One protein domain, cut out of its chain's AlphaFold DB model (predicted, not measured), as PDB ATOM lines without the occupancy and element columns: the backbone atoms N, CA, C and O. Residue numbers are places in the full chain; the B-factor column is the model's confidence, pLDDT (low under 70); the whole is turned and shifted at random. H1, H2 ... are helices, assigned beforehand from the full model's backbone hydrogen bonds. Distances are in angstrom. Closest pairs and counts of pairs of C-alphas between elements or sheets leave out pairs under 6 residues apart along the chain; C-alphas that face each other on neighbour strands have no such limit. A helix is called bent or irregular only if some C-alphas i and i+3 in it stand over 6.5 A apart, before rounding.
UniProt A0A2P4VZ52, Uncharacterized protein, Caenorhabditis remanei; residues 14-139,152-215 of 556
ATOM      1  N   GLU A  14     -10.508  28.660 -11.471       80.00
ATOM      2  CA  GLU A  14     -11.181  27.408 -11.108       80.00
ATOM      3  C   GLU A  14     -10.260  26.174 -11.201       80.00
ATOM      4  O   GLU A  14     -10.512  25.177 -10.528       80.00
ATOM      5  N   TYR A  15      -9.181  26.232 -11.995       80.06
ATOM      6  CA  TYR A  15      -8.269  25.103 -12.221       80.06
ATOM      7  C   TYR A  15      -6.927  25.222 -11.482       80.06
ATOM      8  O   TYR A  15      -6.138  24.279 -11.519       80.06
ATOM      9  N   TYR A  16      -6.661  26.333 -10.780       78.38
ATOM     10  CA  TYR A  16      -5.407  26.526 -10.035       78.38
ATOM     11  C   TYR A  16      -5.269  25.559  -8.856       78.38
ATOM     12  O   TYR A  16      -4.206  24.978  -8.662       78.38
ATOM     13  N   ASN A  17      -6.363  25.315  -8.133       77.31
ATOM     14  CA  ASN A  17      -6.408  24.393  -6.993       77.31
ATOM     15  C   ASN A  17      -7.153  23.095  -7.339       77.31
ATOM     16  O   ASN A  17      -7.859  22.540  -6.500       77.31
ATOM     17  N   PHE A  18      -7.054  22.635  -8.589       80.50
ATOM     18  CA  PHE A  18      -7.728  21.410  -9.008       80.50
ATOM     19  C   PHE A  18      -7.102  20.190  -8.315       80.50
ATOM     20  O   PHE A  18      -5.936  19.866  -8.554       80.50
ATOM     21  N   GLU A  19      -7.879  19.515  -7.468       79.88
ATOM     22  CA  GLU A  19      -7.457  18.305  -6.765       79.88
ATOM     23  C   GLU A  19      -7.758  17.063  -7.612       79.88
ATOM     24  O   GLU A  19      -8.873  16.863  -8.101       79.88
ATOM     25  N   TYR A  20      -6.744  16.224  -7.815       82.88
ATOM     26  CA  TYR A  20      -6.892  14.993  -8.580       82.88
ATOM     27  C   TYR A  20      -7.800  13.997  -7.846       82.88
ATOM     28  O   TYR A  20      -7.513  13.583  -6.725       82.88
ATOM     29  N   THR A  21      -8.847  13.529  -8.528       82.56
ATOM     30  CA  THR A  21      -9.693  12.424  -8.059       82.56
ATOM     31  C   THR A  21      -9.548  11.214  -8.973       82.56
ATOM     32  O   THR A  21      -9.731  11.325 -10.191       82.56
ATOM     33  N   PHE A  22      -9.291  10.041  -8.392       83.62
ATOM     34  CA  PHE A  22      -9.207   8.794  -9.147       83.62
ATOM     35  C   PHE A  22     -10.537   8.491  -9.853       83.62
ATOM     36  O   PHE A  22     -11.583   8.365  -9.220       83.62
ATOM     37  N   ASN A  23     -10.501   8.390 -11.181       82.12
ATOM     38  CA  ASN A  23     -11.692   8.288 -12.024       82.12
ATOM     39  C   ASN A  23     -11.586   7.141 -13.045       82.12
ATOM     40  O   ASN A  23     -10.545   6.501 -13.202       82.12
ATOM     41  N   VAL A  24     -12.672   6.893 -13.785       80.12
ATOM     42  CA  VAL A  24     -12.731   5.844 -14.823       80.12
ATOM     43  C   VAL A  24     -11.648   6.032 -15.897       80.12
ATOM     44  O   VAL A  24     -11.121   5.049 -16.415       80.12
ATOM     45  N   LEU A  25     -11.259   7.277 -16.199       81.12
ATOM     46  CA  LEU A  25     -10.182   7.565 -17.148       81.12
ATOM     47  C   LEU A  25      -8.807   7.170 -16.595       81.12
ATOM     48  O   LEU A  25      -7.961   6.712 -17.354       81.12
ATOM     49  N   SER A  26      -8.599   7.268 -15.282       83.75
ATOM     50  CA  SER A  26      -7.381   6.799 -14.612       83.75
ATOM     51  C   SER A  26      -7.257   5.277 -14.705       83.75
ATOM     52  O   SER A  26      -6.200   4.767 -15.072       83.75
ATOM     53  N   VAL A  27      -8.361   4.549 -14.486       84.25
ATOM     54  CA  VAL A  27      -8.420   3.090 -14.698       84.25
ATOM     55  C   VAL A  27      -8.123   2.739 -16.157       84.25
ATOM     56  O   VAL A  27      -7.304   1.862 -16.421       84.25
ATOM     57  N   PHE A  28      -8.737   3.447 -17.110       83.88
ATOM     58  CA  PHE A  28      -8.482   3.251 -18.538       83.88
ATOM     59  C   PHE A  28      -7.001   3.462 -18.893       83.88
ATOM     60  O   PHE A  28      -6.401   2.615 -19.556       83.88
ATOM     61  N   THR A  29      -6.376   4.541 -18.417       85.81
ATOM     62  CA  THR A  29      -4.954   4.823 -18.663       85.81
ATOM     63  C   THR A  29      -4.045   3.747 -18.066       85.81
ATOM     64  O   THR A  29      -3.122   3.304 -18.742       85.81
ATOM     65  N   ILE A  30      -4.329   3.250 -16.856       85.50
ATOM     66  CA  ILE A  30      -3.549   2.166 -16.232       85.50
ATOM     67  C   ILE A  30      -3.689   0.863 -17.027       85.50
ATOM     68  O   ILE A  30      -2.685   0.269 -17.418       85.50
ATOM     69  N   VAL A  31      -4.921   0.432 -17.316       84.06
ATOM     70  CA  VAL A  31      -5.176  -0.794 -18.088       84.06
ATOM     71  C   VAL A  31      -4.504  -0.707 -19.453       84.06
ATOM     72  O   VAL A  31      -3.815  -1.644 -19.851       84.06
ATOM     73  N   THR A  32      -4.634   0.428 -20.143       83.62
ATOM     74  CA  THR A  32      -3.998   0.598 -21.451       83.62
ATOM     75  C   THR A  32      -2.476   0.588 -21.378       83.62
ATOM     76  O   THR A  32      -1.840  -0.091 -22.178       83.62
ATOM     77  N   ALA A  33      -1.873   1.224 -20.373       85.56
ATOM     78  CA  ALA A  33      -0.424   1.208 -20.190       85.56
ATOM     79  C   ALA A  33       0.131  -0.209 -19.953       85.56
ATOM     80  O   ALA A  33       1.178  -0.552 -20.504       85.56
ATOM     81  N   THR A  34      -0.571  -1.048 -19.177       83.12
ATOM     82  CA  THR A  34      -0.086  -2.405 -18.851       83.12
ATOM     83  C   THR A  34       0.105  -3.276 -20.091       83.12
ATOM     84  O   THR A  34       1.168  -3.880 -20.255       83.12
ATOM     85  N   TYR A  35      -0.871  -3.310 -21.003       81.56
ATOM     86  CA  TYR A  35      -0.723  -4.100 -22.222       81.56
ATOM     87  C   TYR A  35       0.200  -3.426 -23.246       81.56
ATOM     88  O   TYR A  35       0.879  -4.135 -23.989       81.56
ATOM     89  N   SER A  36       0.284  -2.088 -23.277       84.56
ATOM     90  CA  SER A  36       1.204  -1.375 -24.175       84.56
ATOM     91  C   SER A  36       2.664  -1.676 -23.849       84.56
ATOM     92  O   SER A  36       3.450  -1.952 -24.752       84.56
ATOM     93  N   LEU A  37       3.027  -1.706 -22.562       84.44
ATOM     94  CA  LEU A  37       4.380  -2.060 -22.119       84.44
ATOM     95  C   LEU A  37       4.755  -3.497 -22.500       84.44
ATOM     96  O   LEU A  37       5.866  -3.749 -22.971       84.44
ATOM     97  N   PHE A  38       3.818  -4.437 -22.348       84.62
ATOM     98  CA  PHE A  38       4.016  -5.824 -22.771       84.62
ATOM     99  C   PHE A  38       4.283  -5.929 -24.281       84.62
ATOM    100  O   PHE A  38       5.212  -6.617 -24.707       84.62
ATOM    101  N   CYS A  39       3.505  -5.217 -25.094       81.38
ATOM    102  CA  CYS A  39       3.642  -5.261 -26.548       81.38
ATOM    103  C   CYS A  39       4.914  -4.559 -27.032       81.38
ATOM    104  O   CYS A  39       5.610  -5.100 -27.889       81.38
ATOM    105  N   PHE A  40       5.279  -3.432 -26.416       85.25
ATOM    106  CA  PHE A  40       6.550  -2.755 -26.667       85.25
ATOM    107  C   PHE A  40       7.739  -3.697 -26.430       85.25
ATOM    108  O   PHE A  40       8.652  -3.791 -27.251       85.25
ATOM    109  N   ALA A  41       7.704  -4.474 -25.341       85.31
ATOM    110  CA  ALA A  41       8.737  -5.467 -25.053       85.31
ATOM    111  C   ALA A  41       8.835  -6.553 -26.143       85.31
ATOM    112  O   ALA A  41       9.938  -7.006 -26.463       85.31
ATOM    113  N   ILE A  42       7.712  -6.958 -26.746       85.19
ATOM    114  CA  ILE A  42       7.694  -7.899 -27.877       85.19
ATOM    115  C   ILE A  42       8.338  -7.273 -29.117       85.19
ATOM    116  O   ILE A  42       9.220  -7.893 -29.715       85.19
ATOM    117  N   THR A  43       7.968  -6.044 -29.480       85.62
ATOM    118  CA  THR A  43       8.552  -5.340 -30.634       85.62
ATOM    119  C   THR A  43      10.063  -5.174 -30.476       85.62
ATOM    120  O   THR A  43      10.824  -5.465 -31.399       85.62
ATOM    121  N   ILE A  44      10.532  -4.810 -29.278       85.94
ATOM    122  CA  ILE A  44      11.967  -4.728 -28.976       85.94
ATOM    123  C   ILE A  44      12.644  -6.097 -29.115       85.94
ATOM    124  O   ILE A  44      13.700  -6.187 -29.743       85.94
ATOM    125  N   LYS A  45      12.035  -7.185 -28.620       83.94
ATOM    126  CA  LYS A  45      12.560  -8.547 -28.830       83.94
ATOM    127  C   LYS A  45      12.681  -8.903 -30.313       83.94
ATOM    128  O   LYS A  45      13.659  -9.539 -30.700       83.94
ATOM    129  N   MET A  46      11.730  -8.485 -31.145       82.06
ATOM    130  CA  MET A  46      11.779  -8.700 -32.595       82.06
ATOM    131  C   MET A  46      12.912  -7.916 -33.260       82.06
ATOM    132  O   MET A  46      13.629  -8.470 -34.094       82.06
ATOM    133  N   CYS A  47      13.117  -6.661 -32.856       83.56
ATOM    134  CA  CYS A  47      14.234  -5.840 -33.319       83.56
ATOM    135  C   CYS A  47      15.588  -6.438 -32.910       83.56
ATOM    136  O   CYS A  47      16.478  -6.564 -33.750       83.56
ATOM    137  N   ILE A  48      15.732  -6.878 -31.654       84.75
ATOM    138  CA  ILE A  48      16.949  -7.543 -31.160       84.75
ATOM    139  C   ILE A  48      17.215  -8.831 -31.946       84.75
ATOM    140  O   ILE A  48      18.346  -9.079 -32.362       84.75
ATOM    141  N   PHE A  49      16.178  -9.639 -32.187       83.56
ATOM    142  CA  PHE A  49      16.290 -10.852 -32.995       83.56
ATOM    143  C   PHE A  49      16.785 -10.552 -34.415       83.56
ATOM    144  O   PHE A  49      17.675 -11.243 -34.911       83.56
ATOM    145  N   TYR A  50      16.238  -9.516 -35.057       81.88
ATOM    146  CA  TYR A  50      16.655  -9.101 -36.395       81.88
ATOM    147  C   TYR A  50      18.115  -8.645 -36.428       81.88
ATOM    148  O   TYR A  50      18.875  -9.143 -37.252       81.88
ATOM    149  N   LEU A  51      18.527  -7.772 -35.502       82.75
ATOM    150  CA  LEU A  51      19.908  -7.282 -35.424       82.75
ATOM    151  C   LEU A  51      20.904  -8.418 -35.162       82.75
ATOM    152  O   LEU A  51      21.970  -8.459 -35.770       82.75
ATOM    153  N   LYS A  52      20.543  -9.379 -34.303       82.00
ATOM    154  CA  LYS A  52      21.396 -10.531 -33.977       82.00
ATOM    155  C   LYS A  52      21.558 -11.505 -35.151       82.00
ATOM    156  O   LYS A  52      22.613 -12.114 -35.291       82.00
ATOM    157  N   ASN A  53      20.533 -11.647 -35.992       75.44
ATOM    158  CA  ASN A  53      20.476 -12.665 -37.047       75.44
ATOM    159  C   ASN A  53      20.536 -12.096 -38.474       75.44
ATOM    160  O   ASN A  53      20.299 -12.838 -39.427       75.44
ATOM    161  N   GLN A  54      20.873 -10.812 -38.645       70.75
ATOM    162  CA  GLN A  54      20.824 -10.108 -39.935       70.75
ATOM    163  C   GLN A  54      21.654 -10.792 -41.039       70.75
ATOM    164  O   GLN A  54      21.242 -10.794 -42.197       70.75
ATOM    165  N   ASN A  55      22.772 -11.429 -40.675       67.81
ATOM    166  CA  ASN A  55      23.676 -12.118 -41.606       67.81
ATOM    167  C   ASN A  55      23.491 -13.651 -41.645       67.81
ATOM    168  O   ASN A  55      24.223 -14.338 -42.355       67.81
ATOM    169  N   SER A  56      22.531 -14.202 -40.894       64.88
ATOM    170  CA  SER A  56      22.298 -15.649 -40.783       64.88
ATOM    171  C   SER A  56      21.433 -16.191 -41.930       64.88
ATOM    172  O   SER A  56      20.508 -15.524 -42.401       64.88
ATOM    173  N   ASP A  57      21.657 -17.444 -42.333       59.16
ATOM    174  CA  ASP A  57      20.856 -18.127 -43.363       59.16
ATOM    175  C   ASP A  57      19.376 -18.287 -42.971       59.16
ATOM    176  O   ASP A  57      18.503 -18.406 -43.834       59.16
ATOM    177  N   VAL A  58      19.063 -18.183 -41.671       60.91
ATOM    178  CA  VAL A  58      17.686 -18.112 -41.155       60.91
ATOM    179  C   VAL A  58      16.931 -16.918 -41.748       60.91
ATOM    180  O   VAL A  58      15.744 -17.039 -42.056       60.91
ATOM    181  N   MET A  59      17.616 -15.786 -41.958       61.94
ATOM    182  CA  MET A  59      17.010 -14.599 -42.558       61.94
ATOM    183  C   MET A  59      16.927 -14.676 -44.083       61.94
ATOM    184  O   MET A  59      15.947 -14.203 -44.656       61.94
ATOM    185  N   LYS A  60      17.886 -15.341 -44.737       56.41
ATOM    186  CA  LYS A  60      17.885 -15.548 -46.197       56.41
ATOM    187  C   LYS A  60      16.767 -16.493 -46.659       56.41
ATOM    188  O   LYS A  60      16.155 -16.256 -47.696       56.41
ATOM    189  N   ASN A  61      16.446 -17.515 -45.861       52.19
ATOM    190  CA  ASN A  61      15.480 -18.568 -46.210       52.19
ATOM    191  C   ASN A  61      14.058 -18.352 -45.642       52.19
ATOM    192  O   ASN A  61      13.196 -19.218 -45.809       52.19
ATOM    193  N   GLY A  62      13.817 -17.254 -44.912       55.69
ATOM    194  CA  GLY A  62      12.586 -17.025 -44.138       55.69
ATOM    195  C   GLY A  62      11.610 -16.006 -44.736       55.69
ATOM    196  O   GLY A  62      10.503 -16.376 -45.128       55.69
ATOM    197  N   LEU A  63      12.001 -14.723 -44.751       60.09
ATOM    198  CA  LEU A  63      11.233 -13.594 -45.304       60.09
ATOM    199  C   LEU A  63      12.192 -12.640 -46.040       60.09
ATOM    200  O   LEU A  63      13.325 -12.473 -45.594       60.09
ATOM    201  N   ARG A  64      11.764 -11.983 -47.135       65.62
ATOM    202  CA  ARG A  64      12.600 -10.984 -47.841       65.62
ATOM    203  C   ARG A  64      13.067  -9.912 -46.846       65.62
ATOM    204  O   ARG A  64      12.231  -9.243 -46.235       65.62
ATOM    205  N   ALA A  65      14.383  -9.747 -46.708       66.75
ATOM    206  CA  ALA A  65      14.997  -8.899 -45.685       66.75
ATOM    207  C   ALA A  65      14.482  -7.449 -45.720       66.75
ATOM    208  O   ALA A  65      14.192  -6.882 -44.669       66.75
ATOM    209  N   ASP A  66      14.271  -6.892 -46.915       69.38
ATOM    210  CA  ASP A  66      13.777  -5.518 -47.090       69.38
ATOM    211  C   ASP A  66      12.347  -5.335 -46.568       69.38
ATOM    212  O   ASP A  66      12.028  -4.327 -45.941       69.38
ATOM    213  N   VAL A  67      11.488  -6.337 -46.780       72.94
ATOM    214  CA  VAL A  67      10.089  -6.318 -46.325       72.94
ATOM    215  C   VAL A  67      10.033  -6.443 -44.808       72.94
ATOM    216  O   VAL A  67       9.275  -5.731 -44.152       72.94
ATOM    217  N   PHE A  68      10.854  -7.330 -44.242       77.38
ATOM    218  CA  PHE A  68      10.916  -7.516 -42.798       77.38
ATOM    219  C   PHE A  68      11.477  -6.280 -42.085       77.38
ATOM    220  O   PHE A  68      10.944  -5.860 -41.061       77.38
ATOM    221  N   ARG A  69      12.502  -5.641 -42.664       79.75
ATOM    222  CA  ARG A  69      13.081  -4.398 -42.146       79.75
ATOM    223  C   ARG A  69      12.066  -3.259 -42.139       79.75
ATOM    224  O   ARG A  69      11.946  -2.570 -41.128       79.75
ATOM    225  N   LEU A  70      11.322  -3.072 -43.233       79.75
ATOM    226  CA  LEU A  70      10.298  -2.029 -43.293       79.75
ATOM    227  C   LEU A  70       9.149  -2.303 -42.313       79.75
ATOM    228  O   LEU A  70       8.659  -1.373 -41.679       79.75
ATOM    229  N   PHE A  71       8.768  -3.571 -42.137       83.06
ATOM    230  CA  PHE A  71       7.782  -3.980 -41.136       83.06
ATOM    231  C   PHE A  71       8.224  -3.637 -39.703       83.06
ATOM    232  O   PHE A  71       7.462  -3.019 -38.965       83.06
ATOM    233  N   LEU A  72       9.458  -3.980 -39.313       85.06
ATOM    234  CA  LEU A  72       9.988  -3.656 -37.981       85.06
ATOM    235  C   LEU A  72      10.079  -2.147 -37.753       85.06
ATOM    236  O   LEU A  72       9.723  -1.665 -36.680       85.06
ATOM    237  N   LEU A  73      10.513  -1.396 -38.770       83.75
ATOM    238  CA  LEU A  73      10.592   0.058 -38.699       83.75
ATOM    239  C   LEU A  73       9.196   0.672 -38.523       83.75
ATOM    240  O   LEU A  73       8.989   1.466 -37.611       83.75
ATOM    241  N   MET A  74       8.224   0.261 -39.340       84.88
ATOM    242  CA  MET A  74       6.821   0.659 -39.191       84.88
ATOM    243  C   MET A  74       6.315   0.391 -37.769       84.88
ATOM    244  O   MET A  74       5.679   1.255 -37.166       84.88
ATOM    245  N   GLN A  75       6.603  -0.793 -37.235       85.69
ATOM    246  CA  GLN A  75       6.084  -1.224 -35.948       85.69
ATOM    247  C   GLN A  75       6.695  -0.459 -34.771       85.69
ATOM    248  O   GLN A  75       5.972  -0.001 -33.892       85.69
ATOM    249  N   LEU A  76       8.007  -0.227 -34.808       87.94
ATOM    250  CA  LEU A  76       8.711   0.566 -33.806       87.94
ATOM    251  C   LEU A  76       8.172   2.005 -33.740       87.94
ATOM    252  O   LEU A  76       7.944   2.538 -32.658       87.94
ATOM    253  N   TRP A  77       7.924   2.632 -34.893       87.44
ATOM    254  CA  TRP A  77       7.372   3.989 -34.940       87.44
ATOM    255  C   TRP A  77       5.897   4.056 -34.523       87.44
ATOM    256  O   TRP A  77       5.487   5.051 -33.926       87.44
ATOM    257  N   ASN A  78       5.100   3.014 -34.785       84.38
ATOM    258  CA  ASN A  78       3.737   2.911 -34.250       84.38
ATOM    259  C   ASN A  78       3.745   2.796 -32.717       84.38
ATOM    260  O   ASN A  78       2.952   3.455 -32.049       84.38
ATOM    261  N   ASP A  79       4.671   2.019 -32.164       86.31
ATOM    262  CA  ASP A  79       4.845   1.860 -30.723       86.31
ATOM    263  C   ASP A  79       5.301   3.175 -30.052       86.31
ATOM    264  O   ASP A  79       4.760   3.572 -29.018       86.31
ATOM    265  N   PHE A  80       6.230   3.920 -30.669       86.94
ATOM    266  CA  PHE A  80       6.612   5.265 -30.206       86.94
ATOM    267  C   PHE A  80       5.460   6.272 -30.282       86.94
ATOM    268  O   PHE A  80       5.316   7.114 -29.397       86.94
ATOM    269  N   HIS A  81       4.620   6.188 -31.315       86.50
ATOM    270  CA  HIS A  81       3.418   7.012 -31.413       86.50
ATOM    271  C   HIS A  81       2.445   6.699 -30.265       86.50
ATOM    272  O   HIS A  81       1.969   7.633 -29.622       86.50
ATOM    273  N   VAL A  82       2.211   5.423 -29.933       87.62
ATOM    274  CA  VAL A  82       1.405   5.045 -28.757       87.62
ATOM    275  C   VAL A  82       2.013   5.605 -27.468       87.62
ATOM    276  O   VAL A  82       1.296   6.211 -26.676       87.62
ATOM    277  N   LEU A  83       3.331   5.482 -27.271       87.12
ATOM    278  CA  LEU A  83       4.021   6.030 -26.097       87.12
ATOM    279  C   LEU A  83       3.822   7.549 -25.962       87.12
ATOM    280  O   LEU A  83       3.523   8.048 -24.878       87.12
ATOM    281  N   LEU A  84       3.961   8.296 -27.057       86.50
ATOM    282  CA  LEU A  84       3.758   9.744 -27.041       86.50
ATOM    283  C   LEU A  84       2.276  10.124 -26.883       86.50
ATOM    284  O   LEU A  84       1.992  11.143 -26.260       86.50
ATOM    285  N   ASP A  85       1.328   9.304 -27.356       86.38
ATOM    286  CA  ASP A  85      -0.110   9.465 -27.073       86.38
ATOM    287  C   ASP A  85      -0.394   9.307 -25.564       86.38
ATOM    288  O   ASP A  85      -1.197  10.055 -25.008       86.38
ATOM    289  N   PHE A  86       0.325   8.437 -24.840       87.94
ATOM    290  CA  PHE A  86       0.231   8.408 -23.372       87.94
ATOM    291  C   PHE A  86       0.659   9.731 -22.729       87.94
ATOM    292  O   PHE A  86      -0.062  10.250 -21.876       87.94
ATOM    293  N   LEU A  87       1.797  10.284 -23.155       85.31
ATOM    294  CA  LEU A  87       2.366  11.505 -22.575       85.31
ATOM    295  C   LEU A  87       1.555  12.763 -22.911       85.31
ATOM    296  O   LEU A  87       1.343  13.602 -22.041       85.31
ATOM    297  N   VAL A  88       1.101  12.896 -24.159       83.75
ATOM    298  CA  VAL A  88       0.412  14.104 -24.648       83.75
ATOM    299  C   VAL A  88      -1.084  14.071 -24.372       83.75
ATOM    300  O   VAL A  88      -1.699  15.120 -24.200       83.75
ATOM    301  N   VAL A  89      -1.684  12.881 -24.337       81.12
ATOM    302  CA  VAL A  89      -3.139  12.733 -24.335       81.12
ATOM    303  C   VAL A  89      -3.637  11.992 -23.098       81.12
ATOM    304  O   VAL A  89      -4.398  12.552 -22.313       81.12
ATOM    305  N   ARG A  90      -3.241  10.733 -22.896       83.50
ATOM    306  CA  ARG A  90      -3.938   9.854 -21.932       83.50
ATOM    307  C   ARG A  90      -3.664  10.199 -20.480       83.50
ATOM    308  O   ARG A  90      -4.579  10.124 -19.665       83.50
ATOM    309  N   ILE A  91      -2.428  10.572 -20.151       85.31
ATOM    310  CA  ILE A  91      -2.087  10.991 -18.794       85.31
ATOM    311  C   ILE A  91      -2.725  12.358 -18.494       85.31
ATOM    312  O   ILE A  91      -3.434  12.444 -17.491       85.31
ATOM    313  N   PRO A  92      -2.620  13.390 -19.358       83.06
ATOM    314  CA  PRO A  92      -3.342  14.649 -19.151       83.06
ATOM    315  C   PRO A  92      -4.866  14.493 -19.010       83.06
ATOM    316  O   PRO A  92      -5.469  15.157 -18.171       83.06
ATOM    317  N   MET A  93      -5.492  13.557 -19.738       78.38
ATOM    318  CA  MET A  93      -6.934  13.265 -19.629       78.38
ATOM    319  C   MET A  93      -7.373  12.762 -18.245       78.38
ATOM    320  O   MET A  93      -8.551  12.855 -17.905       78.38
ATOM    321  N   THR A  94      -6.454  12.254 -17.420       83.62
ATOM    322  CA  THR A  94      -6.762  11.860 -16.034       83.62
ATOM    323  C   THR A  94      -6.913  13.048 -15.089       83.62
ATOM    324  O   THR A  94      -7.265  12.834 -13.936       83.62
ATOM    325  N   SER A  95      -6.678  14.280 -15.559       82.69
ATOM    326  CA  SER A  95      -6.627  15.539 -14.796       82.69
ATOM    327  C   SER A  95      -5.456  15.690 -13.818       82.69
ATOM    328  O   SER A  95      -5.345  16.699 -13.128       82.69
ATOM    329  N   ILE A  96      -4.522  14.733 -13.802       83.44
ATOM    330  CA  ILE A  96      -3.385  14.732 -12.868       83.44
ATOM    331  C   ILE A  96      -2.429  15.923 -13.065       83.44
ATOM    332  O   ILE A  96      -1.801  16.376 -12.116       83.44
ATOM    333  N   PHE A  97      -2.344  16.456 -14.287       83.44
ATOM    334  CA  PHE A  97      -1.506  17.611 -14.625       83.44
ATOM    335  C   PHE A  97      -2.292  18.922 -14.737       83.44
ATOM    336  O   PHE A  97      -1.711  19.944 -15.087       83.44
ATOM    337  N   THR A  98      -3.598  18.928 -14.451       83.50
ATOM    338  CA  THR A  98      -4.467  20.089 -14.701       83.50
ATOM    339  C   THR A  98      -4.034  21.325 -13.909       83.50
ATOM    340  O   THR A  98      -3.880  22.395 -14.501       83.50
ATOM    341  N   SER A  99      -3.759  21.181 -12.610       80.12
ATOM    342  CA  SER A  99      -3.277  22.280 -11.759       80.12
ATOM    343  C   SER A  99      -1.878  22.754 -12.169       80.12
ATOM    344  O   SER A  99      -1.645  23.954 -12.310       80.12
ATOM    345  N   TYR A 100      -0.971  21.819 -12.469       81.69
ATOM    346  CA  TYR A 100       0.389  22.115 -12.933       81.69
ATOM    347  C   TYR A 100       0.411  22.873 -14.272       81.69
ATOM    348  O   TYR A 100       1.125  23.864 -14.419       81.69
ATOM    349  N   CYS A 101      -0.401  22.454 -15.246       79.50
ATOM    350  CA  CYS A 101      -0.517  23.130 -16.538       79.50
ATOM    351  C   CYS A 101      -1.132  24.531 -16.410       79.50
ATOM    352  O   CYS A 101      -0.706  25.435 -17.126       79.50
ATOM    353  N   SER A 102      -2.087  24.719 -15.492       77.62
ATOM    354  CA  SER A 102      -2.745  26.010 -15.262       77.62
ATOM    355  C   SER A 102      -1.839  27.022 -14.535       77.62
ATOM    356  O   SER A 102      -1.797  28.190 -14.921       77.62
ATOM    357  N   LEU A 103      -1.066  26.570 -13.535       75.50
ATOM    358  CA  LEU A 103      -0.186  27.410 -12.706       75.50
ATOM    359  C   LEU A 103       1.187  27.682 -13.337       75.50
ATOM    360  O   LEU A 103       1.634  28.826 -13.377       75.50
ATOM    361  N   SER A 104       1.885  26.638 -13.797       73.31
ATOM    362  CA  SER A 104       3.304  26.727 -14.175       73.31
ATOM    363  C   SER A 104       3.537  27.045 -15.653       73.31
ATOM    364  O   SER A 104       4.655  27.404 -16.011       73.31
ATOM    365  N   LYS A 105       2.514  26.889 -16.509       72.44
ATOM    366  CA  LYS A 105       2.555  27.110 -17.971       72.44
ATOM    367  C   LYS A 105       3.888  26.719 -18.626       72.44
ATOM    368  O   LYS A 105       4.618  27.579 -19.126       72.44
ATOM    369  N   PRO A 106       4.235  25.423 -18.657       75.88
ATOM    370  CA  PRO A 106       5.515  24.976 -19.189       75.88
ATOM    371  C   PRO A 106       5.489  24.973 -20.733       75.88
ATOM    372  O   PRO A 106       5.456  23.931 -21.390       75.88
ATOM    373  N   GLU A 107       5.460  26.167 -21.331       78.56
ATOM    374  CA  GLU A 107       5.224  26.362 -22.763       78.56
ATOM    375  C   GLU A 107       6.293  25.707 -23.635       78.56
ATOM    376  O   GLU A 107       5.967  25.087 -24.646       78.56
ATOM    377  N   LEU A 108       7.568  25.840 -23.256       81.94
ATOM    378  CA  LEU A 108       8.679  25.306 -24.040       81.94
ATOM    379  C   LEU A 108       8.619  23.775 -24.108       81.94
ATOM    380  O   LEU A 108       8.713  23.206 -25.194       81.94
ATOM    381  N   SER A 109       8.402  23.103 -22.975       80.44
ATOM    382  CA  SER A 109       8.322  21.640 -22.943       80.44
ATOM    383  C   SER A 109       7.076  21.118 -23.653       80.44
ATOM    384  O   SER A 109       7.171  20.118 -24.356       80.44
ATOM    385  N   LEU A 110       5.925  21.794 -23.532       82.06
ATOM    386  CA  LEU A 110       4.700  21.414 -24.247       82.06
ATOM    387  C   LEU A 110       4.847  21.598 -25.764       82.06
ATOM    388  O   LEU A 110       4.426  20.727 -26.523       82.06
ATOM    389  N   LYS A 111       5.495  22.682 -26.217       82.25
ATOM    390  CA  LYS A 111       5.801  22.919 -27.638       82.25
ATOM    391  C   LYS A 111       6.739  21.844 -28.194       82.25
ATOM    392  O   LYS A 111       6.448  21.281 -29.248       82.25
ATOM    393  N   ILE A 112       7.815  21.511 -27.474       85.38
ATOM    394  CA  ILE A 112       8.746  20.436 -27.859       85.38
ATOM    395  C   ILE A 112       8.021  19.088 -27.898       85.38
ATOM    396  O   ILE A 112       8.114  18.367 -28.889       85.38
ATOM    397  N   LEU A 113       7.250  18.758 -26.860       85.44
ATOM    398  CA  LEU A 113       6.520  17.497 -26.774       85.44
ATOM    399  C   LEU A 113       5.472  17.370 -27.892       85.44
ATOM    400  O   LEU A 113       5.368  16.317 -28.518       85.44
ATOM    401  N   SER A 114       4.747  18.449 -28.198       83.56
ATOM    402  CA  SER A 114       3.785  18.498 -29.305       83.56
ATOM    403  C   SER A 114       4.462  18.344 -30.668       83.56
ATOM    404  O   SER A 114       3.927  17.660 -31.543       83.56
ATOM    405  N   LEU A 115       5.637  18.954 -30.867       84.88
ATOM    406  CA  LEU A 115       6.424  18.806 -32.094       84.88
ATOM    407  C   LEU A 115       6.885  17.353 -32.278       84.88
ATOM    408  O   LEU A 115       6.696  16.784 -33.351       84.88
ATOM    409  N   VAL A 116       7.427  16.738 -31.222       85.06
ATOM    410  CA  VAL A 116       7.884  15.339 -31.228       85.06
ATOM    411  C   VAL A 116       6.717  14.381 -31.473       85.06
ATOM    412  O   VAL A 116       6.832  13.482 -32.307       85.06
ATOM    413  N   PHE A 117       5.576  14.599 -30.810       85.31
ATOM    414  CA  PHE A 117       4.352  13.828 -31.031       85.31
ATOM    415  C   PHE A 117       3.887  13.918 -32.482       85.31
ATOM    416  O   PHE A 117       3.704  12.892 -33.133       85.31
ATOM    417  N   THR A 118       3.776  15.133 -33.018       79.69
ATOM    418  CA  THR A 118       3.333  15.369 -34.398       79.69
ATOM    419  C   THR A 118       4.284  14.724 -35.407       79.69
ATOM    420  O   THR A 118       3.836  14.044 -36.331       79.69
ATOM    421  N   GLY A 119       5.599  14.860 -35.202       80.50
ATOM    422  CA  GLY A 119       6.614  14.195 -36.019       80.50
ATOM    423  C   GLY A 119       6.456  12.674 -36.011       80.50
ATOM    424  O   GLY A 119       6.346  12.061 -37.070       80.50
ATOM    425  N   CYS A 120       6.345  12.063 -34.827       85.31
ATOM    426  CA  CYS A 120       6.173  10.614 -34.696       85.31
ATOM    427  C   CYS A 120       4.862  10.112 -35.316       85.31
ATOM    428  O   CYS A 120       4.857   9.065 -35.965       85.31
ATOM    429  N   VAL A 121       3.766  10.867 -35.175       82.12
ATOM    430  CA  VAL A 121       2.479  10.569 -35.819       82.12
ATOM    431  C   VAL A 121       2.681  10.472 -37.332       82.12
ATOM    432  O   VAL A 121       2.419   9.417 -37.916       82.12
ATOM    433  N   TYR A 122       3.208  11.522 -37.968       80.12
ATOM    434  CA  TYR A 122       3.403  11.542 -39.419       80.12
ATOM    435  C   TYR A 122       4.370  10.456 -39.895       80.12
ATOM    436  O   TYR A 122       4.059   9.757 -40.860       80.12
ATOM    437  N   THR A 123       5.488  10.244 -39.198       81.19
ATOM    438  CA  THR A 123       6.456   9.194 -39.542       81.19
ATOM    439  C   THR A 123       5.841   7.795 -39.442       81.19
ATOM    440  O   THR A 123       6.005   6.991 -40.361       81.19
ATOM    441  N   SER A 124       5.059   7.507 -38.394       83.56
ATOM    442  CA  SER A 124       4.362   6.219 -38.235       83.56
ATOM    443  C   SER A 124       3.363   5.949 -39.372       83.56
ATOM    444  O   SER A 124       3.273   4.836 -39.905       83.56
ATOM    445  N   HIS A 125       2.635   6.984 -39.810       79.25
ATOM    446  CA  HIS A 125       1.706   6.901 -40.934       79.25
ATOM    447  C   HIS A 125       2.427   6.730 -42.273       79.25
ATOM    448  O   HIS A 125       2.037   5.857 -43.049       79.25
ATOM    449  N   LEU A 126       3.496   7.491 -42.523       76.81
ATOM    450  CA  LEU A 126       4.290   7.397 -43.749       76.81
ATOM    451  C   LEU A 126       4.914   6.005 -43.906       76.81
ATOM    452  O   LEU A 126       4.846   5.423 -44.984       76.81
ATOM    453  N   LEU A 127       5.465   5.436 -42.831       80.69
ATOM    454  CA  LEU A 127       6.047   4.090 -42.851       80.69
ATOM    455  C   LEU A 127       5.000   3.001 -43.077       80.69
ATOM    456  O   LEU A 127       5.264   2.023 -43.773       80.69
ATOM    457  N   THR A 128       3.797   3.187 -42.538       79.19
ATOM    458  CA  THR A 128       2.682   2.266 -42.793       79.19
ATOM    459  C   THR A 128       2.223   2.347 -44.244       79.19
ATOM    460  O   THR A 128       1.998   1.317 -44.873       79.19
ATOM    461  N   LEU A 129       2.151   3.554 -44.814       74.06
ATOM    462  CA  LEU A 129       1.863   3.746 -46.234       74.06
ATOM    463  C   LEU A 129       2.955   3.117 -47.112       74.06
ATOM    464  O   LEU A 129       2.632   2.377 -48.036       74.06
ATOM    465  N   ALA A 130       4.231   3.359 -46.801       73.75
ATOM    466  CA  ALA A 130       5.366   2.779 -47.513       73.75
ATOM    467  C   ALA A 130       5.324   1.245 -47.481       73.75
ATOM    468  O   ALA A 130       5.523   0.604 -48.512       73.75
ATOM    469  N   PHE A 131       4.989   0.654 -46.330       78.12
ATOM    470  CA  PHE A 131       4.818  -0.791 -46.196       78.12
ATOM    471  C   PHE A 131       3.670  -1.313 -47.068       78.12
ATOM    472  O   PHE A 131       3.848  -2.285 -47.802       78.12
ATOM    473  N   CYS A 132       2.519  -0.637 -47.064       70.31
ATOM    474  CA  CYS A 132       1.391  -0.983 -47.931       70.31
ATOM    475  C   CYS A 132       1.756  -0.897 -49.422       70.31
ATOM    476  O   CYS A 132       1.493  -1.840 -50.168       70.31
ATOM    477  N   VAL A 133       2.402   0.191 -49.856       70.19
ATOM    478  CA  VAL A 133       2.812   0.402 -51.255       70.19
ATOM    479  C   VAL A 133       3.834  -0.645 -51.694       70.19
ATOM    480  O   VAL A 133       3.651  -1.263 -52.740       70.19
ATOM    481  N   GLN A 134       4.861  -0.920 -50.882       71.56
ATOM    482  CA  GLN A 134       5.848  -1.959 -51.187       71.56
ATOM    483  C   GLN A 134       5.179  -3.327 -51.379       71.56
ATOM    484  O   GLN A 134       5.578  -4.090 -52.254       71.56
ATOM    485  N   ARG A 135       4.138  -3.649 -50.601       68.44
ATOM    486  CA  ARG A 135       3.401  -4.917 -50.739       68.44
ATOM    487  C   ARG A 135       2.530  -4.965 -51.992       68.44
ATOM    488  O   ARG A 135       2.508  -6.007 -52.640       68.44
ATOM    489  N   VAL A 136       1.867  -3.868 -52.359       63.66
ATOM    490  CA  VAL A 136       1.103  -3.776 -53.619       63.66
ATOM    491  C   VAL A 136       2.028  -3.938 -54.828       63.66
ATOM    492  O   VAL A 136       1.716  -4.714 -55.727       63.66
ATOM    493  N   LEU A 137       3.195  -3.289 -54.814       59.19
ATOM    494  CA  LEU A 137       4.200  -3.404 -55.878       59.19
ATOM    495  C   LEU A 137       4.776  -4.822 -56.000       59.19
ATOM    496  O   LEU A 137       5.044  -5.291 -57.103       59.19
ATOM    497  N   LEU A 138       4.950  -5.523 -54.876       61.81
ATOM    498  CA  LEU A 138       5.383  -6.923 -54.881       61.81
ATOM    499  C   LEU A 138       4.316  -7.861 -55.459       61.81
ATOM    500  O   LEU A 138       4.675  -8.804 -56.157       61.81
ATOM    501  N   LEU A 139       3.034  -7.586 -55.200       55.69
ATOM    502  CA  LEU A 139       1.910  -8.348 -55.752       55.69
ATOM    503  C   LEU A 139       1.760  -8.139 -57.270       55.69
ATOM    504  O   LEU A 139       1.325  -9.046 -57.969       55.69
ATOM    505  N   GLU A 152       3.479 -15.965 -46.317       52.47
ATOM    506  CA  GLU A 152       2.674 -15.026 -47.095       52.47
ATOM    507  C   GLU A 152       1.243 -14.891 -46.547       52.47
ATOM    508  O   GLU A 152       0.732 -13.779 -46.420       52.47
ATOM    509  N   LYS A 153       0.627 -16.001 -46.115       53.88
ATOM    510  CA  LYS A 153      -0.717 -16.027 -45.506       53.88
ATOM    511  C   LYS A 153      -0.797 -15.257 -44.185       53.88
ATOM    512  O   LYS A 153      -1.760 -14.522 -43.964       53.88
ATOM    513  N   THR A 154       0.213 -15.379 -43.322       46.72
ATOM    514  CA  THR A 154       0.300 -14.601 -42.075       46.72
ATOM    515  C   THR A 154       0.428 -13.108 -42.364       46.72
ATOM    516  O   THR A 154      -0.156 -12.292 -41.656       46.72
ATOM    517  N   LEU A 155       1.117 -12.750 -43.448       51.81
ATOM    518  CA  LEU A 155       1.355 -11.365 -43.832       51.81
ATOM    519  C   LEU A 155       0.129 -10.717 -44.519       51.81
ATOM    520  O   LEU A 155      -0.148  -9.535 -44.317       51.81
ATOM    521  N   THR A 156      -0.679 -11.484 -45.257       53.22
ATOM    522  CA  THR A 156      -1.974 -11.017 -45.797       53.22
ATOM    523  C   THR A 156      -3.005 -10.790 -44.688       53.22
ATOM    524  O   THR A 156      -3.719  -9.787 -44.708       53.22
ATOM    525  N   ALA A 157      -3.027 -11.650 -43.664       52.09
ATOM    526  CA  ALA A 157      -3.825 -11.420 -42.461       52.09
ATOM    527  C   ALA A 157      -3.405 -10.123 -41.746       52.09
ATOM    528  O   ALA A 157      -4.275  -9.342 -41.367       52.09
ATOM    529  N   THR A 158      -2.098  -9.825 -41.656       54.28
ATOM    530  CA  THR A 158      -1.631  -8.540 -41.107       54.28
ATOM    531  C   THR A 158      -2.017  -7.337 -41.965       54.28
ATOM    532  O   THR A 158      -2.288  -6.297 -41.392       54.28
ATOM    533  N   ILE A 159      -2.138  -7.440 -43.295       56.03
ATOM    534  CA  ILE A 159      -2.593  -6.315 -44.141       56.03
ATOM    535  C   ILE A 159      -4.043  -5.928 -43.811       56.03
ATOM    536  O   ILE A 159      -4.339  -4.745 -43.660       56.03
ATOM    537  N   ILE A 160      -4.933  -6.907 -43.622       52.56
ATOM    538  CA  ILE A 160      -6.327  -6.668 -43.203       52.56
ATOM    539  C   ILE A 160      -6.370  -6.079 -41.780       52.56
ATOM    540  O   ILE A 160      -7.131  -5.148 -41.507       52.56
ATOM    541  N   LEU A 161      -5.498  -6.571 -40.897       51.50
ATOM    542  CA  LEU A 161      -5.330  -6.096 -39.519       51.50
ATOM    543  C   LEU A 161      -4.664  -4.711 -39.412       51.50
ATOM    544  O   LEU A 161      -4.886  -4.023 -38.424       51.50
ATOM    545  N   ILE A 162      -3.893  -4.286 -40.417       56.62
ATOM    546  CA  ILE A 162      -3.270  -2.954 -40.534       56.62
ATOM    547  C   ILE A 162      -4.227  -1.955 -41.210       56.62
ATOM    548  O   ILE A 162      -4.178  -0.761 -40.916       56.62
ATOM    549  N   LEU A 163      -5.135  -2.418 -42.075       56.84
ATOM    550  CA  LEU A 163      -6.157  -1.581 -42.715       56.84
ATOM    551  C   LEU A 163      -7.240  -1.128 -41.726       56.84
ATOM    552  O   LEU A 163      -7.628   0.042 -41.735       56.84
ATOM    553  N   LEU A 164      -7.692  -2.018 -40.838       50.62
ATOM    554  CA  LEU A 164      -8.741  -1.726 -39.852       50.62
ATOM    555  C   LEU A 164      -8.408  -0.507 -38.944       50.62
ATOM    556  O   LEU A 164      -9.279   0.346 -38.753       50.62
ATOM    557  N   PRO A 165      -7.163  -0.325 -38.460       53.53
ATOM    558  CA  PRO A 165      -6.770   0.818 -37.639       53.53
ATOM    559  C   PRO A 165      -6.290   2.051 -38.415       53.53
ATOM    560  O   PRO A 165      -6.021   3.072 -37.793       53.53
ATOM    561  N   VAL A 166      -6.148   1.987 -39.744       55.72
ATOM    562  CA  VAL A 166      -5.921   3.172 -40.600       55.72
ATOM    563  C   VAL A 166      -7.259   3.798 -40.995       55.72
ATOM    564  O   VAL A 166      -7.400   5.020 -41.019       55.72
ATOM    565  N   VAL A 167      -8.269   2.957 -41.228       59.06
ATOM    566  CA  VAL A 167      -9.638   3.391 -41.526       59.06
ATOM    567  C   VAL A 167     -10.269   4.084 -40.318       59.06
ATOM    568  O   VAL A 167     -10.952   5.084 -40.494       59.06
ATOM    569  N   MET A 168     -10.016   3.621 -39.090       58.97
ATOM    570  CA  MET A 168     -10.651   4.192 -37.894       58.97
ATOM    571  C   MET A 168     -10.268   5.657 -37.603       58.97
ATOM    572  O   MET A 168     -11.181   6.461 -37.451       58.97
ATOM    573  N   PRO A 169      -8.987   6.078 -37.588       57.56
ATOM    574  CA  PRO A 169      -8.614   7.488 -37.478       57.56
ATOM    575  C   PRO A 169      -9.183   8.342 -38.611       57.56
ATOM    576  O   PRO A 169      -9.651   9.441 -38.349       57.56
ATOM    577  N   ALA A 170      -9.226   7.827 -39.846       60.66
ATOM    578  CA  ALA A 170      -9.860   8.529 -40.960       60.66
ATOM    579  C   ALA A 170     -11.374   8.697 -40.740       60.66
ATOM    580  O   ALA A 170     -11.912   9.781 -40.943       60.66
ATOM    581  N   VAL A 171     -12.060   7.656 -40.260       61.56
ATOM    582  CA  VAL A 171     -13.480   7.702 -39.883       61.56
ATOM    583  C   VAL A 171     -13.708   8.684 -38.733       61.56
ATOM    584  O   VAL A 171     -14.663   9.449 -38.785       61.56
ATOM    585  N   LEU A 172     -12.828   8.721 -37.734       59.12
ATOM    586  CA  LEU A 172     -12.907   9.639 -36.598       59.12
ATOM    587  C   LEU A 172     -12.685  11.098 -37.017       59.12
ATOM    588  O   LEU A 172     -13.465  11.956 -36.617       59.12
ATOM    589  N   SER A 173     -11.706  11.370 -37.887       59.69
ATOM    590  CA  SER A 173     -11.492  12.698 -38.483       59.69
ATOM    591  C   SER A 173     -12.655  13.126 -39.380       59.69
ATOM    592  O   SER A 173     -12.996  14.302 -39.448       59.69
ATOM    593  N   ILE A 174     -13.312  12.180 -40.058       62.62
ATOM    594  CA  ILE A 174     -14.533  12.461 -40.824       62.62
ATOM    595  C   ILE A 174     -15.694  12.777 -39.873       62.62
ATOM    596  O   ILE A 174     -16.441  13.715 -40.127       62.62
ATOM    597  N   VAL A 175     -15.864  12.027 -38.781       60.53
ATOM    598  CA  VAL A 175     -16.923  12.280 -37.790       60.53
ATOM    599  C   VAL A 175     -16.743  13.642 -37.107       60.53
ATOM    600  O   VAL A 175     -17.743  14.324 -36.884       60.53
ATOM    601  N   ASP A 176     -15.501  14.069 -36.875       57.84
ATOM    602  CA  ASP A 176     -15.150  15.397 -36.352       57.84
ATOM    603  C   ASP A 176     -15.700  16.542 -37.226       57.84
ATOM    604  O   ASP A 176     -16.329  17.470 -36.721       57.84
ATOM    605  N   ILE A 177     -15.612  16.416 -38.556       57.94
ATOM    606  CA  ILE A 177     -16.174  17.401 -39.501       57.94
ATOM    607  C   ILE A 177     -17.702  17.531 -39.359       57.94
ATOM    608  O   ILE A 177     -18.270  18.589 -39.633       57.94
ATOM    609  N   PHE A 178     -18.395  16.462 -38.950       58.53
ATOM    610  CA  PHE A 178     -19.858  16.397 -38.992       58.53
ATOM    611  C   PHE A 178     -20.557  16.539 -37.631       58.53
ATOM    612  O   PHE A 178     -21.758  16.827 -37.624       58.53
ATOM    613  N   SER A 179     -19.896  16.305 -36.489       58.91
ATOM    614  CA  SER A 179     -20.529  16.363 -35.153       58.91
ATOM    615  C   SER A 179     -19.522  16.533 -34.002       58.91
ATOM    616  O   SER A 179     -19.036  15.548 -33.446       58.91
ATOM    617  N   TYR A 180     -19.299  17.780 -33.576       58.41
ATOM    618  CA  TYR A 180     -18.365  18.138 -32.496       58.41
ATOM    619  C   TYR A 180     -18.742  17.549 -31.117       58.41
ATOM    620  O   TYR A 180     -17.861  17.167 -30.353       58.41
ATOM    621  N   ASP A 181     -20.036  17.382 -30.815       60.81
ATOM    622  CA  ASP A 181     -20.512  16.864 -29.516       60.81
ATOM    623  C   ASP A 181     -20.215  15.369 -29.279       60.81
ATOM    624  O   ASP A 181     -20.244  14.890 -28.144       60.81
ATOM    625  N   LEU A 182     -19.963  14.600 -30.345       60.34
ATOM    626  CA  LEU A 182     -19.720  13.152 -30.263       60.34
ATOM    627  C   LEU A 182     -18.227  12.818 -30.105       60.34
ATOM    628  O   LEU A 182     -17.881  11.701 -29.711       60.34
ATOM    629  N   TYR A 183     -17.348  13.782 -30.388       63.06
ATOM    630  CA  TYR A 183     -15.898  13.605 -30.382       63.06
ATOM    631  C   TYR A 183     -15.346  13.087 -29.039       63.06
ATOM    632  O   TYR A 183     -14.602  12.106 -29.067       63.06
ATOM    633  N   PRO A 184     -15.760  13.606 -27.861       60.34
ATOM    634  CA  PRO A 184     -15.226  13.142 -26.575       60.34
ATOM    635  C   PRO A 184     -15.500  11.656 -26.292       60.34
ATOM    636  O   PRO A 184     -14.683  10.976 -25.678       60.34
ATOM    637  N   TYR A 185     -16.625  11.121 -26.783       64.50
ATOM    638  CA  TYR A 185     -16.995   9.710 -26.611       64.50
ATOM    639  C   TYR A 185     -16.246   8.786 -27.575       64.50
ATOM    640  O   TYR A 185     -15.922   7.649 -27.240       64.50
ATOM    641  N   LEU A 186     -15.959   9.276 -28.779       67.00
ATOM    642  CA  LEU A 186     -15.200   8.549 -29.795       67.00
ATOM    643  C   LEU A 186     -13.684   8.633 -29.579       67.00
ATOM    644  O   LEU A 186     -12.930   7.832 -30.129       67.00
ATOM    645  N   PHE A 187     -13.237   9.559 -28.734       69.00
ATOM    646  CA  PHE A 187     -11.837   9.747 -28.384       69.00
ATOM    647  C   PHE A 187     -11.224   8.527 -27.682       69.00
ATOM    648  O   PHE A 187     -10.120   8.111 -28.017       69.00
ATOM    649  N   LEU A 188     -11.960   7.876 -26.776       72.69
ATOM    650  CA  LEU A 188     -11.497   6.633 -26.141       72.69
ATOM    651  C   LEU A 188     -11.372   5.491 -27.158       72.69
ATOM    652  O   LEU A 188     -10.422   4.710 -27.110       72.69
ATOM    653  N   LEU A 189     -12.290   5.432 -28.128       71.69
ATOM    654  CA  LEU A 189     -12.220   4.475 -29.229       71.69
ATOM    655  C   LEU A 189     -10.995   4.738 -30.120       71.69
ATOM    656  O   LEU A 189     -10.345   3.783 -30.534       71.69
ATOM    657  N   ARG A 190     -10.623   6.010 -30.354       75.00
ATOM    658  CA  ARG A 190      -9.377   6.392 -31.053       75.00
ATOM    659  C   ARG A 190      -8.158   5.763 -30.384       75.00
ATOM    660  O   ARG A 190      -7.357   5.141 -31.075       75.00
ATOM    661  N   CYS A 191      -8.039   5.912 -29.065       74.31
ATOM    662  CA  CYS A 191      -6.930   5.372 -28.281       74.31
ATOM    663  C   CYS A 191      -6.858   3.838 -28.390       74.31
ATOM    664  O   CYS A 191      -5.810   3.298 -28.731       74.31
ATOM    665  N   VAL A 192      -7.987   3.140 -28.227       75.19
ATOM    666  CA  VAL A 192      -8.040   1.669 -28.349       75.19
ATOM    667  C   VAL A 192      -7.707   1.196 -29.769       75.19
ATOM    668  O   VAL A 192      -7.013   0.198 -29.946       75.19
ATOM    669  N   CYS A 193      -8.171   1.898 -30.805       71.69
ATOM    670  CA  CYS A 193      -7.842   1.559 -32.190       71.69
ATOM    671  C   CYS A 193      -6.363   1.810 -32.515       71.69
ATOM    672  O   CYS A 193      -5.761   1.013 -33.236       71.69
ATOM    673  N   LEU A 194      -5.777   2.890 -31.988       74.44
ATOM    674  CA  LEU A 194      -4.348   3.171 -32.118       74.44
ATOM    675  C   LEU A 194      -3.517   2.045 -31.483       74.44
ATOM    676  O   LEU A 194      -2.596   1.533 -32.116       74.44
ATOM    677  N   ASP A 195      -3.915   1.595 -30.294       77.88
ATOM    678  CA  ASP A 195      -3.273   0.484 -29.591       77.88
ATOM    679  C   ASP A 195      -3.425  -0.833 -30.348       77.88
ATOM    680  O   ASP A 195      -2.467  -1.587 -30.480       77.88
ATOM    681  N   ALA A 196      -4.606  -1.106 -30.908       71.69
ATOM    682  CA  ALA A 196      -4.834  -2.311 -31.698       71.69
ATOM    683  C   ALA A 196      -3.892  -2.387 -32.914       71.69
ATOM    684  O   ALA A 196      -3.378  -3.463 -33.228       71.69
ATOM    685  N   ARG A 197      -3.616  -1.244 -33.561       74.38
ATOM    686  CA  ARG A 197      -2.664  -1.139 -34.680       74.38
ATOM    687  C   ARG A 197      -1.255  -1.541 -34.282       74.38
ATOM    688  O   ARG A 197      -0.604  -2.274 -35.016       74.38
ATOM    689  N   ALA A 198      -0.785  -1.016 -33.157       76.00
ATOM    690  CA  ALA A 198       0.569  -1.233 -32.687       76.00
ATOM    691  C   ALA A 198       0.718  -2.650 -32.102       76.00
ATOM    692  O   ALA A 198       1.579  -3.438 -32.482       76.00
ATOM    693  N   HIS A 199      -0.194  -3.039 -31.226       81.81
ATOM    694  CA  HIS A 199      -0.009  -4.202 -30.373       81.81
ATOM    695  C   HIS A 199      -0.453  -5.510 -31.020       81.81
ATOM    696  O   HIS A 199       0.280  -6.500 -30.974       81.81
ATOM    697  N   VAL A 200      -1.634  -5.536 -31.650       74.50
ATOM    698  CA  VAL A 200      -2.201  -6.785 -32.188       74.50
ATOM    699  C   VAL A 200      -1.384  -7.268 -33.379       74.50
ATOM    700  O   VAL A 200      -1.118  -8.462 -33.484       74.50
ATOM    701  N   VAL A 201      -0.924  -6.353 -34.237       72.06
ATOM    702  CA  VAL A 201      -0.082  -6.676 -35.399       72.06
ATOM    703  C   VAL A 201       1.262  -7.265 -34.957       72.06
ATOM    704  O   VAL A 201       1.645  -8.326 -35.455       72.06
ATOM    705  N   SER A 202       1.933  -6.641 -33.981       75.62
ATOM    706  CA  SER A 202       3.198  -7.128 -33.403       75.62
ATOM    707  C   SER A 202       3.055  -8.500 -32.769       75.62
ATOM    708  O   SER A 202       3.799  -9.420 -33.102       75.62
ATOM    709  N   CYS A 203       2.070  -8.653 -31.878       75.88
ATOM    710  CA  CYS A 203       1.841  -9.900 -31.159       75.88
ATOM    711  C   CYS A 203       1.473 -11.021 -32.128       75.88
ATOM    712  O   CYS A 203       2.068 -12.097 -32.084       75.88
ATOM    713  N   TYR A 204       0.534 -10.760 -33.040       72.56
ATOM    714  CA  TYR A 204       0.137 -11.728 -34.049       72.56
ATOM    715  C   TYR A 204       1.349 -12.166 -34.868       72.56
ATOM    716  O   TYR A 204       1.625 -13.361 -34.933       72.56
ATOM    717  N   PHE A 205       2.122 -11.230 -35.426       72.88
ATOM    718  CA  PHE A 205       3.293 -11.565 -36.235       72.88
ATOM    719  C   PHE A 205       4.355 -12.331 -35.431       72.88
ATOM    720  O   PHE A 205       4.847 -13.355 -35.898       72.88
ATOM    721  N   TYR A 206       4.669 -11.904 -34.206       75.44
ATOM    722  CA  TYR A 206       5.661 -12.564 -33.353       75.44
ATOM    723  C   TYR A 206       5.300 -14.021 -33.034       75.44
ATOM    724  O   TYR A 206       6.123 -14.918 -33.218       75.44
ATOM    725  N   PHE A 207       4.063 -14.276 -32.597       73.62
ATOM    726  CA  PHE A 207       3.643 -15.611 -32.159       73.62
ATOM    727  C   PHE A 207       3.328 -16.564 -33.319       73.62
ATOM    728  O   PHE A 207       3.434 -17.789 -33.179       73.62
ATOM    729  N   THR A 208       2.937 -16.032 -34.477       65.94
ATOM    730  CA  THR A 208       2.492 -16.854 -35.613       65.94
ATOM    731  C   THR A 208       3.583 -17.076 -36.654       65.94
ATOM    732  O   THR A 208       3.590 -18.130 -37.298       65.94
ATOM    733  N   HIS A 209       4.519 -16.134 -36.831       64.69
ATOM    734  CA  HIS A 209       5.463 -16.195 -37.938       64.69
ATOM    735  C   HIS A 209       6.556 -17.262 -37.703       64.69
ATOM    736  O   HIS A 209       7.242 -17.245 -36.675       64.69
ATOM    737  N   PRO A 210       6.790 -18.180 -38.664       60.62
ATOM    738  CA  PRO A 210       7.721 -19.302 -38.501       60.62
ATOM    739  C   PRO A 210       9.183 -18.883 -38.276       60.62
ATOM    740  O   PRO A 210       9.967 -19.671 -37.750       60.62
ATOM    741  N   ILE A 211       9.546 -17.640 -38.615       67.06
ATOM    742  CA  ILE A 211      10.896 -17.097 -38.395       67.06
ATOM    743  C   ILE A 211      11.300 -17.069 -36.916       67.06
ATOM    744  O   ILE A 211      12.442 -17.377 -36.591       67.06
ATOM    745  N   PHE A 212      10.354 -16.774 -36.019       66.31
ATOM    746  CA  PHE A 212      10.608 -16.727 -34.579       66.31
ATOM    747  C   PHE A 212      10.471 -18.101 -33.920       66.31
ATOM    748  O   PHE A 212      11.005 -18.315 -32.837       66.31
ATOM    749  N   LYS A 213       9.826 -19.062 -34.597       59.50
ATOM    750  CA  LYS A 213       9.732 -20.459 -34.142       59.50
ATOM    751  C   LYS A 213      11.004 -21.262 -34.431       59.50
ATOM    752  O   LYS A 213      11.377 -22.112 -33.631       59.50
ATOM    753  N   ARG A 214      11.716 -20.971 -35.530       49.62
ATOM    754  CA  ARG A 214      12.947 -21.696 -35.923       49.62
ATOM    755  C   ARG A 214      14.136 -21.499 -34.977       49.62
ATOM    756  O   ARG A 214      14.979 -22.380 -34.897       49.62
ATOM    757  N   SER A 215      14.205 -20.394 -34.232       42.09
ATOM    758  CA  SER A 215      15.343 -20.093 -33.343       42.09
ATOM    759  C   SER A 215      15.459 -21.003 -32.113       42.09
ATOM    760  O   SER A 215      16.475 -20.953 -31.428       42.09
TER     761      SER A 215
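Overview. This is residues 14 to 139 and 152 to 215 of the 556 residues of an uncharacterized protein of Caenorhabditis remanei (UniProt A0A2P4VZ52). Five long helices run roughly lengthwise in an elongated body: H1, H3 and H7 form an up-and-down bundle, each running against the one before it, with H5 packed along H3 and H6 packed along H7. The short H4 lies at one end, and the short H2 and H8 lie together at the other. The printed part has 190 residues with eight named helices, H1 to H8 in order, and no named strand; the class is all helix. It is only just compact, close to loose, with a radius of gyration of the C-alphas of 19.1 A, and spans 64 by 37 by 30 A.

Arrangement. H1, residues 24 to 53, touches H3, residues 65 to 90, at a shallow tilt of 24 degrees, opposite ways; the closest C-alphas, of Thr 29 and Arg 90, are 6.1 A apart. With residues 36 to 46 alone H1 also touches H7, residues 180 to 208, at a shallow tilt of 32 degrees, the same way, closest at the C-alphas of Cys 39 and His 199, 5.4 A. H2, residues 57 to 60, only just touches H8, residues 210 to 215, with 3 pairs of C-alphas within 8 A, the closest being Val 58 and Ile 211 at 7.4 A. H3 touches H5, residues 107 to 139, at a shallow tilt of 30 degrees, opposite ways, closest at the C-alphas of Trp 77 and Ser 124, 5.0 A. H3 and H7 touch at a steep tilt of 36 degrees, only just beyond shallow, closest at the C-alphas of Asn 78 and Ala 198, 5.4 A. H4, residues 98 to 104, touches no helix. H6, residues 152 to 178, forms a hairpin with H7 at a shallow tilt of 9 degrees; the closest C-alphas, of Pro 165 and Arg 197, are 5.4 A apart. H5 and H6 are close but not clearly touching, and H1 and H5 are apart. Every O i to N i+4 pair is within hydrogen-bond range in H3, H4 and H5; the counts are 25 of 26 in H1, 18 of 23 in H6, 19 of 25 in H7 and 1 of 2 in H8, and H2 is too short for such a pair.

Along the chain. H1 begins at C-alpha 24 (-12.731, 5.844, -14.823) and is 44.0 A long. H3 measures 35.7 A and is only just irregular, with C-alphas 87 and 90 6.55 A apart. H5 measures 48.0 A and H6 39.5 A. H7, 40.9 A, is irregular, with C-alphas 181 and 184 7.1 A apart, and has a kink of 46 degrees near residue 187. H8 ends at C-alpha 215 (15.343, -20.093, -33.343).

Size, cuts and confidence. The C-alphas farthest apart, of Glu 14 and Asp 57, are 64.3 A apart. Residues 140 to 151 are not printed, and C-alphas 139 and 152 are 11.0 A apart across the cut. Of the links printed whole, none is long. The mean pLDDT of the printed part is 73.8; residues 55 to 66, 135 to 139, 152 to 187 and 208 to 215 are under 70.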